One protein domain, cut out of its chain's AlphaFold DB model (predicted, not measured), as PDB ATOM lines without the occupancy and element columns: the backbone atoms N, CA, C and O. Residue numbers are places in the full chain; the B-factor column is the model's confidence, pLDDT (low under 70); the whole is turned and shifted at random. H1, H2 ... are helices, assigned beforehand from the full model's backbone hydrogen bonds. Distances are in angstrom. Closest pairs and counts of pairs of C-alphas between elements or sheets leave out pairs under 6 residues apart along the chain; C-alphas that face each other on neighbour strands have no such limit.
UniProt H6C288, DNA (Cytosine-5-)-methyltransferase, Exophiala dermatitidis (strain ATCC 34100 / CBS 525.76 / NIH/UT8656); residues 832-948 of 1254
ATOM      1  N   PRO A 832      98.078 109.729 116.654       93.12
ATOM      2  CA  PRO A 832      98.523 110.227 117.955       93.12
ATOM      3  C   PRO A 832     100.024 110.543 118.005       93.12
ATOM      4  O   PRO A 832     100.838 109.821 117.429       93.12
ATOM      5  N   ILE A 833     100.379 111.595 118.745       91.81
ATOM      6  CA  ILE A 833     101.765 112.029 118.983       91.81
ATOM      7  C   ILE A 833     102.007 112.222 120.482       91.81
ATOM      8  O   ILE A 833     101.078 112.527 121.234       91.81
ATOM      9  N   ASP A 834     103.259 112.066 120.908       83.31
ATOM     10  CA  ASP A 834     103.662 112.281 122.299       83.31
ATOM     11  C   ASP A 834     103.694 113.790 122.641       83.31
ATOM     12  O   ASP A 834     103.965 114.636 121.788       83.31
ATOM     13  N   ASN A 835     103.427 114.125 123.906       79.81
ATOM     14  CA  ASN A 835     103.464 115.479 124.465       79.81
ATOM     15  C   ASN A 835     104.829 116.169 124.311       79.81
ATOM     16  O   ASN A 835     104.900 117.394 124.229       79.81
ATOM     17  N   ASP A 836     105.902 115.383 124.303       75.06
ATOM     18  CA  ASP A 836     107.276 115.866 124.434       75.06
ATOM     19  C   ASP A 836     108.058 115.829 123.095       75.06
ATOM     20  O   ASP A 836     109.287 115.797 123.095       75.06
ATOM     21  N   THR A 837     107.353 115.808 121.948       78.06
ATOM     22  CA  THR A 837     107.941 115.630 120.599       78.06
ATOM     23  C   THR A 837     108.146 116.936 119.822       78.06
ATOM     24  O   THR A 837     107.177 117.489 119.312       78.06
ATOM     25  N   ASP A 838     109.398 117.339 119.572       76.88
ATOM     26  CA  ASP A 838     109.719 118.474 118.675       76.88
ATOM     27  C   ASP A 838     110.134 118.038 117.258       76.88
ATOM     28  O   ASP A 838     110.123 118.844 116.328       76.88
ATOM     29  N   ILE A 839     110.496 116.763 117.062       88.19
ATOM     30  CA  ILE A 839     110.841 116.209 115.743       88.19
ATOM     31  C   ILE A 839     109.887 115.064 115.411       88.19
ATOM     32  O   ILE A 839     110.061 113.934 115.868       88.19
ATOM     33  N   ASN A 840     108.891 115.353 114.571       91.00
ATOM     34  CA  ASN A 840     108.010 114.350 113.982       91.00
ATOM     35  C   ASN A 840     108.458 114.042 112.541       91.00
ATOM     36  O   ASN A 840     108.304 114.860 111.634       91.00
ATOM     37  N   ILE A 841     109.004 112.837 112.341       90.88
ATOM     38  CA  ILE A 841     109.521 112.355 111.049       90.88
ATOM     39  C   ILE A 841     108.407 112.260 109.990       90.88
ATOM     40  O   ILE A 841     108.632 112.552 108.813       90.88
ATOM     41  N   LEU A 842     107.190 111.876 110.392       90.56
ATOM     42  CA  LEU A 842     106.055 111.717 109.482       90.56
ATOM     43  C   LEU A 842     105.473 113.063 109.052       90.56
ATOM     44  O   LEU A 842     105.073 113.198 107.898       90.56
ATOM     45  N   ASP A 843     105.420 114.067 109.930       91.62
ATOM     46  CA  ASP A 843     104.929 115.408 109.597       91.62
ATOM     47  C   ASP A 843     105.517 116.490 110.532       91.62
ATOM     48  O   ASP A 843     105.095 116.587 111.685       91.62
ATOM     49  N   PRO A 844     106.435 117.353 110.053       91.81
ATOM     50  CA  PRO A 844     107.112 118.361 110.874       91.81
ATOM     51  C   PRO A 844     106.231 119.569 111.245       91.81
ATOM     52  O   PRO A 844     106.710 120.477 111.921       91.81
ATOM     53  N   SER A 845     104.958 119.619 110.826       93.00
ATOM     54  CA  SER A 845     103.956 120.518 111.419       93.00
ATOM     55  C   SER A 845     103.115 119.825 112.504       93.00
ATOM     56  O   SER A 845     102.409 120.501 113.250       93.00
ATOM     57  N   HIS A 846     103.156 118.496 112.625       94.31
ATOM     58  CA  HIS A 846     102.388 117.735 113.613       94.31
ATOM     59  C   HIS A 846     103.219 117.460 114.877       94.31
ATOM     60  O   HIS A 846     103.468 116.320 115.264       94.31
ATOM     61  N   VAL A 847     103.652 118.550 115.509       92.31
ATOM     62  CA  VAL A 847     104.340 118.600 116.809       92.31
ATOM     63  C   VAL A 847     103.519 119.466 117.777       92.31
ATOM     64  O   VAL A 847     102.856 120.398 117.297       92.31
ATOM     65  N   PRO A 848     103.477 119.177 119.094       90.38
ATOM     66  CA  PRO A 848     102.701 119.948 120.065       90.38
ATOM     67  C   PRO A 848     103.089 121.434 120.043       90.38
ATOM     68  O   PRO A 848     104.252 121.777 119.869       90.38
ATOM     69  N   MET A 849     102.120 122.331 120.233       84.25
ATOM     70  CA  MET A 849     102.359 123.786 120.232       84.25
ATOM     71  C   MET A 849     103.283 124.250 121.366       84.25
ATOM     72  O   MET A 849     103.818 125.350 121.315       84.25
ATOM     73  N   SER A 850     103.410 123.445 122.420       82.19
ATOM     74  CA  SER A 850     104.342 123.638 123.527       82.19
ATOM     75  C   SER A 850     104.459 122.314 124.284       82.19
ATOM     76  O   SER A 850     103.420 121.742 124.649       82.19
ATOM     77  N   ARG A 851     105.689 121.830 124.530       81.81
ATOM     78  CA  ARG A 851     105.925 120.703 125.447       81.81
ATOM     79  C   ARG A 851     105.433 121.107 126.839       81.81
ATOM     80  O   ARG A 851     105.895 122.104 127.395       81.81
ATOM     81  N   LEU A 852     104.523 120.339 127.436       86.88
ATOM     82  CA  LEU A 852     104.178 120.544 128.846       86.88
ATOM     83  C   LEU A 852     105.402 120.181 129.703       86.88
ATOM     84  O   LEU A 852     105.869 119.049 129.638       86.88
ATOM     85  N   GLY A 853     105.930 121.134 130.474       85.69
ATOM     86  CA  GLY A 853     107.173 120.979 131.243       85.69
ATOM     87  C   GLY A 853     106.995 120.984 132.765       85.69
ATOM     88  O   GLY A 853     105.881 120.887 133.288       85.69
ATOM     89  N   LEU A 854     108.118 121.138 133.476       87.44
ATOM     90  CA  LEU A 854     108.151 121.399 134.917       87.44
ATOM     91  C   LEU A 854     108.220 122.904 135.182       87.44
ATOM     92  O   LEU A 854     109.140 123.574 134.719       87.44
ATOM     93  N   ASP A 855     107.298 123.426 135.986       86.56
ATOM     94  CA  ASP A 855     107.392 124.778 136.536       86.56
ATOM     95  C   ASP A 855     108.118 124.703 137.883       86.56
ATOM     96  O   ASP A 855     107.519 124.516 138.946       86.56
ATOM     97  N   PHE A 856     109.447 124.800 137.823       83.25
ATOM     98  CA  PHE A 856     110.322 124.740 138.995       83.25
ATOM     99  C   PHE A 856     110.124 125.903 139.981       83.25
ATOM    100  O   PHE A 856     110.515 125.760 141.139       83.25
ATOM    101  N   ALA A 857     109.527 127.021 139.549       82.31
ATOM    102  CA  ALA A 857     109.229 128.169 140.404       82.31
ATOM    103  C   ALA A 857     107.914 127.966 141.173       82.31
ATOM    104  O   ALA A 857     107.848 128.199 142.380       82.31
ATOM    105  N   ARG A 858     106.873 127.456 140.500       81.94
ATOM    106  CA  ARG A 858     105.568 127.143 141.113       81.94
ATOM    107  C   ARG A 858     105.473 125.724 141.690       81.94
ATOM    108  O   ARG A 858     104.439 125.365 142.244       81.94
ATOM    109  N   ASN A 859     106.558 124.950 141.608       84.25
ATOM    110  CA  ASN A 859     106.717 123.596 142.148       84.25
ATOM    111  C   ASN A 859     105.658 122.599 141.635       84.25
ATOM    112  O   ASN A 859     104.996 121.919 142.422       84.25
ATOM    113  N   VAL A 860     105.468 122.532 140.310       87.56
ATOM    114  CA  VAL A 860     104.459 121.660 139.683       87.56
ATOM    115  C   VAL A 860     104.900 121.117 138.318       87.56
ATOM    116  O   VAL A 860     105.611 121.780 137.568       87.56
ATOM    117  N   SER A 861     104.433 119.917 137.962       90.31
ATOM    118  CA  SER A 861     104.528 119.366 136.603       90.31
ATOM    119  C   SER A 861     103.249 119.649 135.809       90.31
ATOM    120  O   SER A 861     102.161 119.231 136.215       90.31
ATOM    121  N   TYR A 862     103.360 120.309 134.652       91.25
ATOM    122  CA  TYR A 862     102.206 120.523 133.772       91.25
ATOM    123  C   TYR A 862     101.753 119.234 133.066       91.25
ATOM    124  O   TYR A 862     100.557 119.089 132.808       91.25
ATOM    125  N   ARG A 863     102.654 118.260 132.849       90.38
ATOM    126  CA  ARG A 863     102.303 116.896 132.398       90.38
ATOM    127  C   ARG A 863     101.431 116.191 133.432       90.38
ATOM    128  O   ARG A 863     100.335 115.729 133.118       90.38
ATOM    129  N   SER A 864     101.889 116.193 134.684       90.56
ATOM    130  CA  SER A 864     101.190 115.612 135.834       90.56
ATOM    131  C   SER A 864      99.813 116.248 136.050       90.56
ATOM    132  O   SER A 864      98.855 115.530 136.322       90.56
ATOM    133  N   LEU A 865      99.666 117.569 135.859       93.19
ATOM    134  CA  LEU A 865      98.349 118.218 135.883       93.19
ATOM    135  C   LEU A 865      97.444 117.754 134.736       93.19
ATOM    136  O   LEU A 865      96.313 117.355 134.997       93.19
ATOM    137  N   VAL A 866      97.910 117.796 133.483       94.50
ATOM    138  CA  VAL A 866      97.060 117.483 132.318       94.50
ATOM    139  C   VAL A 866      96.581 116.030 132.323       94.50
ATOM    140  O   VAL A 866      95.411 115.795 132.029       94.50
ATOM    141  N   ARG A 867      97.409 115.075 132.765       92.69
ATOM    142  CA  ARG A 867      96.993 113.671 132.949       92.69
ATOM    143  C   ARG A 867      95.877 113.476 133.979       92.69
ATOM    144  O   ARG A 867      95.100 112.538 133.855       92.69
ATOM    145  N   GLN A 868      95.777 114.343 134.991       94.44
ATOM    146  CA  GLN A 868      94.688 114.275 135.976       94.44
ATOM    147  C   GLN A 868      93.393 114.928 135.473       94.44
ATOM    148  O   GLN A 868      92.343 114.699 136.065       94.44
ATOM    149  N   ILE A 869      93.433 115.726 134.397       96.56
ATOM    150  CA  ILE A 869      92.244 116.340 133.789       96.56
ATOM    151  C   ILE A 869      91.537 115.272 132.941       96.56
ATOM    152  O   ILE A 869      92.070 114.906 131.889       96.56
ATOM    153  N   PRO A 870      90.346 114.771 133.326       96.12
ATOM    154  CA  PRO A 870      89.710 113.657 132.624       96.12
ATOM    155  C   PRO A 870      89.376 113.988 131.166       96.12
ATOM    156  O   PRO A 870      89.212 115.153 130.802       96.12
ATOM    157  N   THR A 871      89.250 112.963 130.327       95.94
ATOM    158  CA  THR A 871      88.734 113.106 128.955       95.94
ATOM    159  C   THR A 871      87.211 113.264 128.938       95.94
ATOM    160  O   THR A 871      86.694 114.058 128.154       95.94
ATOM    161  N   GLU A 872      86.511 112.586 129.854       94.19
ATOM    162  CA  GLU A 872      85.064 112.694 130.065       94.19
ATOM    163  C   GLU A 872      84.725 113.155 131.503       94.19
ATOM    164  O   GLU A 872      85.397 112.731 132.448       94.19
ATOM    165  N   PRO A 873      83.693 114.002 131.711       94.31
ATOM    166  CA  PRO A 873      82.835 114.603 130.687       94.31
ATOM    167  C   PRO A 873      83.611 115.575 129.785       94.31
ATOM    168  O   PRO A 873      84.528 116.252 130.249       94.31
ATOM    169  N   LYS A 874      83.249 115.662 128.501       94.56
ATOM    170  CA  LYS A 874      83.918 116.543 127.526       94.56
ATOM    171  C   LYS A 874      84.178 117.955 128.076       94.56
ATOM    172  O   LYS A 874      83.360 118.557 128.780       94.56
ATOM    173  N   CYS A 875      85.326 118.515 127.698       94.56
ATOM    174  CA  CYS A 875      85.776 119.853 128.098       94.56
ATOM    175  C   CYS A 875      86.069 120.006 129.604       94.56
ATOM    176  O   CYS A 875      85.800 121.063 130.192       94.56
ATOM    177  N   MET A 876      86.645 118.999 130.265       96.75
ATOM    178  CA  MET A 876      87.278 119.218 131.574       96.75
ATOM    179  C   MET A 876      88.429 120.235 131.479       96.75
ATOM    180  O   MET A 876      88.984 120.499 130.412       96.75
ATOM    181  N   SER A 877      88.738 120.865 132.610       96.62
ATOM    182  CA  SER A 877      89.826 121.835 132.783       96.62
ATOM    183  C   SER A 877      90.453 121.659 134.161       96.62
ATOM    184  O   SER A 877      89.903 120.929 134.994       96.62
ATOM    185  N   LEU A 878      91.567 122.341 134.438       96.94
ATOM    186  CA  LEU A 878      92.237 122.242 135.737       96.94
ATOM    187  C   LEU A 878      91.286 122.596 136.896       96.94
ATOM    188  O   LEU A 878      91.192 121.856 137.873       96.94
ATOM    189  N   SER A 879      90.513 123.677 136.744       96.75
ATOM    190  CA  SER A 879      89.523 124.112 137.740       96.75
ATOM    191  C   SER A 879      88.371 123.118 137.901       96.75
ATOM    192  O   SER A 879      88.032 122.737 139.022       96.75
ATOM    193  N   ARG A 880      87.803 122.612 136.798       96.56
ATOM    194  CA  ARG A 880      86.739 121.591 136.865       96.56
ATOM    195  C   ARG A 880      87.218 120.319 137.571       96.56
ATOM    196  O   ARG A 880      86.490 119.763 138.385       96.56
ATOM    197  N   THR A 881      88.459 119.912 137.312       97.19
ATOM    198  CA  THR A 881      89.106 118.746 137.937       97.19
ATOM    199  C   THR A 881      89.350 118.964 139.431       97.19
ATOM    200  O   THR A 881      89.077 118.067 140.228       97.19
ATOM    201  N   TYR A 882      89.784 120.165 139.830       97.25
ATOM    202  CA  TYR A 882      89.900 120.556 141.237       97.25
ATOM    203  C   TYR A 882      88.556 120.451 141.972       97.25
ATOM    204  O   TYR A 882      88.464 119.755 142.981       97.25
ATOM    205  N   TYR A 883      87.494 121.075 141.448       96.50
ATOM    206  CA  TYR A 883      86.176 121.063 142.100       96.50
ATOM    207  C   TYR A 883      85.473 119.694 142.063       96.50
ATOM    208  O   TYR A 883      84.605 119.450 142.896       96.50
ATOM    209  N   ALA A 884      85.865 118.797 141.153       95.62
ATOM    210  CA  ALA A 884      85.472 117.386 141.161       95.62
ATOM    211  C   ALA A 884      86.303 116.520 142.138       95.62
ATOM    212  O   ALA A 884      86.051 115.324 142.265       95.62
ATOM    213  N   GLY A 885      87.304 117.093 142.819       94.88
ATOM    214  CA  GLY A 885      88.180 116.398 143.768       94.88
ATOM    215  C   GLY A 885      89.310 115.571 143.137       94.88
ATOM    216  O   GLY A 885      90.055 114.925 143.872       94.88
ATOM    217  N   GLY A 886      89.464 115.601 141.807       94.06
ATOM    218  CA  GLY A 886      90.363 114.718 141.054       94.06
ATOM    219  C   GLY A 886      91.859 115.040 141.156       94.06
ATOM    220  O   GLY A 886      92.683 114.179 140.878       94.06
ATOM    221  N   LEU A 887      92.236 116.252 141.577       94.38
ATOM    222  CA  LEU A 887      93.650 116.633 141.711       94.38
ATOM    223  C   LEU A 887      94.310 116.029 142.960       94.38
ATOM    224  O   LEU A 887      93.707 115.979 144.036       94.38
ATOM    225  N   LEU A 888      95.588 115.660 142.842       90.88
ATOM    226  CA  LEU A 888      96.423 115.165 143.944       90.88
ATOM    227  C   LEU A 888      96.686 116.255 144.999       90.88
ATOM    228  O   LEU A 888      96.613 117.447 144.712       90.88
ATOM    229  N   ALA A 889      97.058 115.873 146.224       89.31
ATOM    230  CA  ALA A 889      97.200 116.818 147.343       89.31
ATOM    231  C   ALA A 889      98.171 117.991 147.071       89.31
ATOM    232  O   ALA A 889      97.860 119.128 147.419       89.31
ATOM    233  N   HIS A 890      99.310 117.748 146.408       86.25
ATOM    234  CA  HIS A 890     100.247 118.818 146.035       86.25
ATOM    235  C   HIS A 890      99.710 119.699 144.889       86.25
ATOM    236  O   HIS A 890      99.915 120.909 144.891       86.25
ATOM    237  N   GLN A 891      98.960 119.113 143.951       92.19
ATOM    238  CA  GLN A 891      98.334 119.820 142.829       92.19
ATOM    239  C   GLN A 891      97.178 120.715 143.297       92.19
ATOM    240  O   GLN A 891      97.029 121.829 142.802       92.19
ATOM    241  N   ARG A 892      96.398 120.258 144.287       93.44
ATOM    242  CA  ARG A 892      95.391 121.071 144.985       93.44
ATOM    243  C   ARG A 892      96.041 122.258 145.690       93.44
ATOM    244  O   ARG A 892      95.634 123.387 145.446       93.44
ATOM    245  N   ARG A 893      97.142 122.036 146.420       92.06
ATOM    246  CA  ARG A 893      97.921 123.126 147.029       92.06
ATOM    247  C   ARG A 893      98.408 124.152 145.993       92.06
ATOM    248  O   ARG A 893      98.241 125.345 146.217       92.06
ATOM    249  N   PHE A 894      98.962 123.711 144.861       92.75
ATOM    250  CA  PHE A 894      99.337 124.601 143.750       92.75
ATOM    251  C   PHE A 894      98.132 125.393 143.212       92.75
ATOM    252  O   PHE A 894      98.221 126.603 143.008       92.75
ATOM    253  N   PHE A 895      96.991 124.731 143.018       95.06
ATOM    254  CA  PHE A 895      95.768 125.368 142.537       95.06
ATOM    255  C   PHE A 895      95.251 126.444 143.505       95.06
ATOM    256  O   PHE A 895      94.938 127.549 143.075       95.06
ATOM    257  N   GLU A 896      95.202 126.130 144.798       94.62
ATOM    258  CA  GLU A 896      94.714 127.004 145.871       94.62
ATOM    259  C   GLU A 896      95.657 128.187 146.157       94.62
ATOM    260  O   GLU A 896      95.184 129.293 146.413       94.62
ATOM    261  N   GLN A 897      96.979 127.959 146.134       92.25
ATOM    262  CA  GLN A 897      97.983 128.894 146.673       92.25
ATOM    263  C   GLN A 897      98.844 129.590 145.606       92.25
ATOM    264  O   GLN A 897      99.436 130.624 145.901       92.25
ATOM    265  N   CYS A 898      98.939 129.055 144.382       91.00
ATOM    266  CA  CYS A 898      99.837 129.575 143.336       91.00
ATOM    267  C   CYS A 898      99.109 130.089 142.080       91.00
ATOM    268  O   CYS A 898      99.728 130.744 141.239       91.00
ATOM    269  N   LEU A 899      97.810 129.808 141.923       93.12
ATOM    270  CA  LEU A 899      96.989 130.371 140.848       93.12
ATOM    271  C   LEU A 899      96.178 131.565 141.348       93.12
ATOM    272  O   LEU A 899      95.583 131.515 142.419       93.12
ATOM    273  N   ASN A 900      96.086 132.617 140.532       93.44
ATOM    274  CA  ASN A 900      95.223 133.758 140.836       93.44
ATOM    275  C   ASN A 900      93.719 133.385 140.760       93.44
ATOM    276  O   ASN A 900      93.364 132.421 140.070       93.44
ATOM    277  N   PRO A 901      92.811 134.146 141.409       94.75
ATOM    278  CA  PRO A 901      91.387 133.797 141.480       94.75
ATOM    279  C   PRO A 901      90.707 133.599 140.116       94.75
ATOM    280  O   PRO A 901      89.836 132.744 139.974       94.75
ATOM    281  N   VAL A 902      91.145 134.327 139.080       94.06
ATOM    282  CA  VAL A 902      90.617 134.192 137.710       94.06
ATOM    283  C   VAL A 902      90.960 132.819 137.117       94.06
ATOM    284  O   VAL A 902      90.122 132.209 136.456       94.06
ATOM    285  N   LYS A 903      92.164 132.292 137.384       93.81
ATOM    286  CA  LYS A 903      92.566 130.930 136.992       93.81
ATOM    287  C   LYS A 903      91.892 129.852 137.846       93.81
ATOM    288  O   LYS A 903      91.644 128.769 137.312       93.81
ATOM    289  N   GLN A 904      91.559 130.146 139.107       95.44
ATOM    290  CA  GLN A 904      90.832 129.227 139.995       95.44
ATOM    291  C   GLN A 904      89.332 129.100 139.656       95.44
ATOM    292  O   GLN A 904      88.771 128.013 139.781       95.44
ATOM    293  N   ALA A 905      88.669 130.169 139.205       95.50
ATOM    294  CA  ALA A 905      87.215 130.222 138.996       95.50
ATOM    295  C   ALA A 905      86.632 129.020 138.212       95.50
ATOM    296  O   ALA A 905      87.220 128.559 137.238       95.50
ATOM    297  N   ARG A 906      85.439 128.527 138.593       93.38
ATOM    298  CA  ARG A 906      84.799 127.298 138.042       93.38
ATOM    299  C   ARG A 906      84.625 127.256 136.515       93.38
ATOM    300  O   ARG A 906      84.485 126.181 135.932       93.38
ATOM    301  N   ASN A 907      84.590 128.417 135.864       93.00
ATOM    302  CA  ASN A 907      84.469 128.583 134.412       93.00
ATOM    303  C   ASN A 907      85.828 128.685 133.680       93.00
ATOM    304  O   ASN A 907      85.841 128.706 132.445       93.00
ATOM    305  N   SER A 908      86.939 128.711 134.428       95.38
ATOM    306  CA  SER A 908      88.315 128.879 133.954       95.38
ATOM    307  C   SER A 908      88.699 127.886 132.860       95.38
ATOM    308  O   SER A 908      88.465 126.672 132.944       95.38
ATOM    309  N   LYS A 909      89.331 128.445 131.826       95.06
ATOM    310  CA  LYS A 909      89.859 127.753 130.648       95.06
ATOM    311  C   LYS A 909      91.281 127.236 130.822       95.06
ATOM    312  O   LYS A 909      91.770 126.592 129.905       95.06
ATOM    313  N   CYS A 910      91.898 127.455 131.983       95.25
ATOM    314  CA  CYS A 910      93.238 126.973 132.303       95.25
ATOM    315  C   CYS A 910      93.328 125.447 132.107       95.25
ATOM    316  O   CYS A 910      92.590 124.691 132.753       95.25
ATOM    317  N   LEU A 911      94.204 125.015 131.193       95.19
ATOM    318  CA  LEU A 911      94.385 123.627 130.752       95.19
ATOM    319  C   LEU A 911      93.066 122.926 130.350       95.19
ATOM    320  O   LEU A 911      92.859 121.755 130.656       95.19
ATOM    321  N   GLN A 912      92.132 123.630 129.699       96.38
ATOM    322  CA  GLN A 912      90.890 123.008 129.226       96.38
ATOM    323  C   GLN A 912      91.146 122.117 127.998       96.38
ATOM    324  O   GLN A 912      91.761 122.549 127.021       96.38
ATOM    325  N   ARG A 913      90.613 120.889 128.024       96.69
ATOM    326  CA  ARG A 913      90.480 120.048 126.826       96.69
ATOM    327  C   ARG A 913      89.503 120.697 125.848       96.69
ATOM    328  O   ARG A 913      88.436 121.156 126.265       96.69
ATOM    329  N   ILE A 914      89.870 120.763 124.572       95.50
ATOM    330  CA  ILE A 914      89.007 121.322 123.526       95.50
ATOM    331  C   ILE A 914      87.771 120.434 123.298       95.50
ATOM    332  O   ILE A 914      87.783 119.234 123.568       95.50
ATOM    333  N   ASP A 915      86.693 121.045 122.814       95.69
ATOM    334  CA  ASP A 915      85.409 120.398 122.546       95.69
ATOM    335  C   ASP A 915      85.455 119.669 121.188       95.69
ATOM    336  O   ASP A 915      85.528 120.344 120.160       95.69
ATOM    337  N   PRO A 916      85.433 118.322 121.137       95.88
ATOM    338  CA  PRO A 916      85.552 117.590 119.873       95.88
ATOM    339  C   PRO A 916      84.315 117.742 118.974       95.88
ATOM    340  O   PRO A 916      84.415 117.540 117.762       95.88
ATOM    341  N   ASP A 917      83.166 118.120 119.548       96.00
ATOM    342  CA  ASP A 917      81.862 118.161 118.874       96.00
ATOM    343  C   ASP A 917      81.522 119.562 118.329       96.00
ATOM    344  O   ASP A 917      80.469 119.759 117.721       96.00
ATOM    345  N   LYS A 918      82.394 120.553 118.549       95.81
ATOM    346  CA  LYS A 918      82.228 121.954 118.117       95.81
ATOM    347  C   LYS A 918      83.389 122.375 117.209       95.81
ATOM    348  O   LYS A 918      84.379 121.652 117.137       95.81
ATOM    349  N   PRO A 919      83.300 123.517 116.504       96.44
ATOM    350  CA  PRO A 919      84.450 124.112 115.825       96.44
ATOM    351  C   PRO A 919      85.573 124.486 116.800       96.44
ATOM    352  O   PRO A 919      85.329 124.718 117.989       96.44
ATOM    353  N   PHE A 920      86.782 124.676 116.271       95.44
ATOM    354  CA  PHE A 920      87.833 125.416 116.971       95.44
ATOM    355  C   PHE A 920      87.338 126.835 117.312       95.44
ATOM    356  O   PHE A 920      86.461 127.387 116.641       95.44
ATOM    357  N   ARG A 921      87.901 127.472 118.342       92.31
ATOM    358  CA  ARG A 921      87.751 128.929 118.511       92.31
ATOM    359  C   ARG A 921      88.787 129.657 117.653       92.31
ATOM    360  O   ARG A 921      89.701 129.036 117.123       92.31
ATOM    361  N   THR A 922      88.671 130.983 117.573       91.12
ATOM    362  CA  THR A 922      89.695 131.879 117.017       91.12
ATOM    363  C   THR A 922      91.112 131.449 117.411       91.12
ATOM    364  O   THR A 922      91.495 131.576 118.573       91.12
ATOM    365  N   VAL A 923      91.906 131.014 116.428       91.19
ATOM    366  CA  VAL A 923      93.349 130.786 116.591       91.19
ATOM    367  C   VAL A 923      94.026 132.106 116.979       91.19
ATOM    368  O   VAL A 923      93.941 133.094 116.245       91.19
ATOM    369  N   CYS A 924      94.660 132.141 118.148       88.75
ATOM    370  CA  CYS A 924      95.374 133.311 118.666       88.75
ATOM    371  C   CYS A 924      96.850 133.307 118.242       88.75
ATOM    372  O   CYS A 924      97.393 132.282 117.854       88.75
ATOM    373  N   THR A 925      97.523 134.452 118.351       87.94
ATOM    374  CA  THR A 925      98.952 134.603 118.019       87.94
ATOM    375  C   THR A 925      99.914 134.122 119.106       87.94
ATOM    376  O   THR A 925     101.106 134.002 118.842       87.94
ATOM    377  N   VAL A 926      99.412 133.871 120.320       85.56
ATOM    378  CA  VAL A 926     100.186 133.434 121.490       85.56
ATOM    379  C   VAL A 926      99.524 132.199 122.096       85.56
ATOM    380  O   VAL A 926      98.314 132.183 122.339       85.56
ATOM    381  N   ILE A 927     100.334 131.171 122.343       80.25
ATOM    382  CA  ILE A 927      99.942 129.907 122.972       80.25
ATOM    383  C   ILE A 927     100.088 130.075 124.487       80.25
ATOM    384  O   ILE A 927     101.174 130.358 124.978       80.25
ATOM    385  N   ALA A 928      98.996 129.916 125.238       87.81
ATOM    386  CA  ALA A 928      98.999 130.094 126.690       87.81
ATOM    387  C   ALA A 928      98.110 129.037 127.373       87.81
ATOM    388  O   ALA A 928      96.944 129.319 127.663       87.81
ATOM    389  N   PRO A 929      98.638 127.828 127.671       90.19
ATOM    390  CA  PRO A 929      97.866 126.750 128.305       90.19
ATOM    391  C   PRO A 929      97.271 127.170 129.658       90.19
ATOM    392  O   PRO A 929      96.175 126.759 130.031       90.19
ATOM    393  N   MET A 930      97.987 128.049 130.366       91.12
ATOM    394  CA  MET A 930      97.632 128.570 131.685       91.12
ATOM    395  C   MET A 930      96.762 129.841 131.648       91.12
ATOM    396  O   MET A 930      96.639 130.510 132.679       91.12
ATOM    397  N   ASP A 931      96.193 130.225 130.498       91.06
ATOM    398  CA  ASP A 931      95.220 131.324 130.427       91.06
ATOM    399  C   ASP A 931      93.812 130.875 130.861       91.06
ATOM    400  O   ASP A 931      93.329 129.798 130.516       91.06
ATOM    401  N   ALA A 932      93.125 131.739 131.603       90.44
ATOM    402  CA  ALA A 932      91.820 131.458 132.184       90.44
ATOM    403  C   ALA A 932      90.631 131.740 131.251       90.44
ATOM    404  O   ALA A 932      89.524 131.302 131.570       90.44
ATOM    405  N   ARG A 933      90.806 132.490 130.150       85.44
ATOM    406  CA  ARG A 933      89.682 133.129 129.433       85.44
ATOM    407  C   ARG A 933      89.561 132.744 127.959       85.44
ATOM    408  O   ARG A 933      88.500 132.290 127.536       85.44
ATOM    409  N   PHE A 934      90.624 132.925 127.183       77.00
ATOM    410  CA  PHE A 934      90.617 132.837 125.723       77.00
ATOM    411  C   PHE A 934      91.507 131.705 125.195       77.00
ATOM    412  O   PHE A 934      91.052 130.937 124.352       77.00
ATOM    413  N   CYS A 935      92.731 131.546 125.709       82.62
ATOM    414  CA  CYS A 935      93.765 130.696 125.104       82.62
ATOM    415  C   CYS A 935      94.019 129.352 125.810       82.62
ATOM    416  O   CYS A 935      94.659 128.494 125.216       82.62
ATOM    417  N   GLY A 936      93.519 129.122 127.031       88.00
ATOM    418  CA  GLY A 936      93.832 127.892 127.784       88.00
ATOM    419  C   GLY A 936      93.148 126.605 127.296       88.00
ATOM    420  O   GLY A 936      93.522 125.512 127.717       88.00
ATOM    421  N   HIS A 937      92.166 126.705 126.393       90.50
ATOM    422  CA  HIS A 937      91.332 125.588 125.920       90.50
ATOM    423  C   HIS A 937      91.992 124.726 124.821       90.50
ATOM    424  O   HIS A 937      91.341 124.286 123.876       90.50
ATOM    425  N   ILE A 938      93.303 124.525 124.942       92.56
ATOM    426  CA  ILE A 938      94.194 123.997 123.901       92.56
ATOM    427  C   ILE A 938      94.763 122.608 124.210       92.56
ATOM    428  O   ILE A 938      95.721 122.187 123.563       92.56
ATOM    429  N   ILE A 939      94.218 121.895 125.196       95.75
ATOM    430  CA  ILE A 939      94.591 120.498 125.455       95.75
ATOM    431  C   ILE A 939      93.807 119.589 124.495       95.75
ATOM    432  O   ILE A 939      92.623 119.823 124.238       95.75
ATOM    433  N   HIS A 940      94.452 118.558 123.949       96.31
ATOM    434  CA  HIS A 940      93.806 117.621 123.026       96.31
ATOM    435  C   HIS A 940      92.656 116.847 123.729       96.31
ATOM    436  O   HIS A 940      92.793 116.505 124.911       96.31
ATOM    437  N   PRO A 941      91.525 116.531 123.055       96.00
ATOM    438  CA  PRO A 941      90.362 115.911 123.707       96.00
ATOM    439  C   PRO A 941      90.667 114.567 124.380       96.00
ATOM    440  O   PRO A 941      90.111 114.266 125.430       96.00
ATOM    441  N   SER A 942      91.569 113.781 123.785       94.44
ATOM    442  CA  SER A 942      91.883 112.400 124.188       94.44
ATOM    443  C   SER A 942      93.378 112.095 124.370       94.44
ATOM    444  O   SER A 942      93.743 110.933 124.500       94.44
ATOM    445  N   GLN A 943      94.256 113.105 124.336       94.88
ATOM    446  CA  GLN A 943      95.714 112.929 124.481       94.88
ATOM    447  C   GLN A 943      96.243 113.951 125.497       94.88
ATOM    448  O   GLN A 943      95.724 115.066 125.577       94.88
ATOM    449  N   ASP A 944      97.258 113.590 126.280       93.81
ATOM    450  CA  ASP A 944      97.711 114.376 127.443       93.81
ATOM    451  C   ASP A 944      98.762 115.428 127.079       93.81
ATOM    452  O   ASP A 944      99.857 115.479 127.633       93.81
ATOM    453  N   ARG A 945      98.405 116.259 126.097       93.62
ATOM    454  CA  ARG A 945      99.276 117.253 125.467       93.62
ATOM    455  C   ARG A 945      98.509 118.489 125.019       93.62
ATOM    456  O   ARG A 945      97.282 118.469 124.887       93.62
ATOM    457  N   THR A 946      99.248 119.545 124.688       94.25
ATOM    458  CA  THR A 946      98.710 120.619 123.848       94.25
ATOM    459  C   THR A 946      98.337 120.084 122.455       94.25
ATOM    460  O   THR A 946      98.896 119.095 121.966       94.25
ATOM    461  N   LEU A 947      97.376 120.735 121.794       94.38
ATOM    462  CA  LEU A 947      97.179 120.581 120.350       94.38
ATOM    463  C   LEU A 947      98.504 120.853 119.620       94.38
ATOM    464  O   LEU A 947      99.351 121.604 120.098       94.38
ATOM    465  N   SER A 948      98.681 120.238 118.461       94.94
ATOM    466  CA  SER A 948      99.813 120.467 117.569       94.94
ATOM    467  C   SER A 948      99.596 121.683 116.681       94.94
ATOM    468  O   SER A 948      98.458 122.099 116.444       94.94
TER     469      SER A 948
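AT A GLANCE: This is residues 832 to 948 of the 1254 residues of the protein "DNA (Cytosine-5-)-methyltransferase" of Exophiala dermatitidis (strain ATCC 34100 / CBS 525.76 / NIH/UT8656) (UniProt H6C288). There is little regular structure: three short helices, H2, H3 and H4, lie toward one end of the longest axis, H1 lies nearer the middle, and loops, mainly residues 832 to 861 and 905 to 948, make most of the rest. The 117 printed residues hold H1 to H4 in order and no named strand; the class is all helix, with 27 residues in named elements. The whole is compact, radius of gyration of the C-alphas 13.7 A, spans 41 by 32 by 26 A.

IN THESE COORDINATES: H1, residues 862 to 868, begins at C-alpha 862 (102.206, 120.523, 133.772) and measures 10.0 A from first to last C-alpha; H2, 878 to 883, 8.9 A; H3, 889 to 898, 13.6 A; H4, 901 to 904, 4.8 A, ending at C-alpha 904 (90.832, 129.227, 139.995).

HOW THE PARTS SIT: H1 and H2 only just touch, with 3 pairs of C-alphas within 8 A, the closest Leu 865 and Leu 878, 7.3 A. H2 and H3 only just touch, also with 3 pairs, the closest C-alphas Tyr 882 and Arg 892, 6.7 A. H4 is close to H2 but not clearly touching, closest C-alphas Gln 904 and Ser 879, 5.7 A. Every O i to N i+4 pair is within hydrogen-bond range in H2 and H3, 2 of 3 in H1; H4 is too short.

THE WHOLE: The C-alphas farthest apart, Leu 842 and Gln 897, are 41.8 A apart. The printed part has no cut, and no link between helices is long. No printed residue is under 70 in pLDDT.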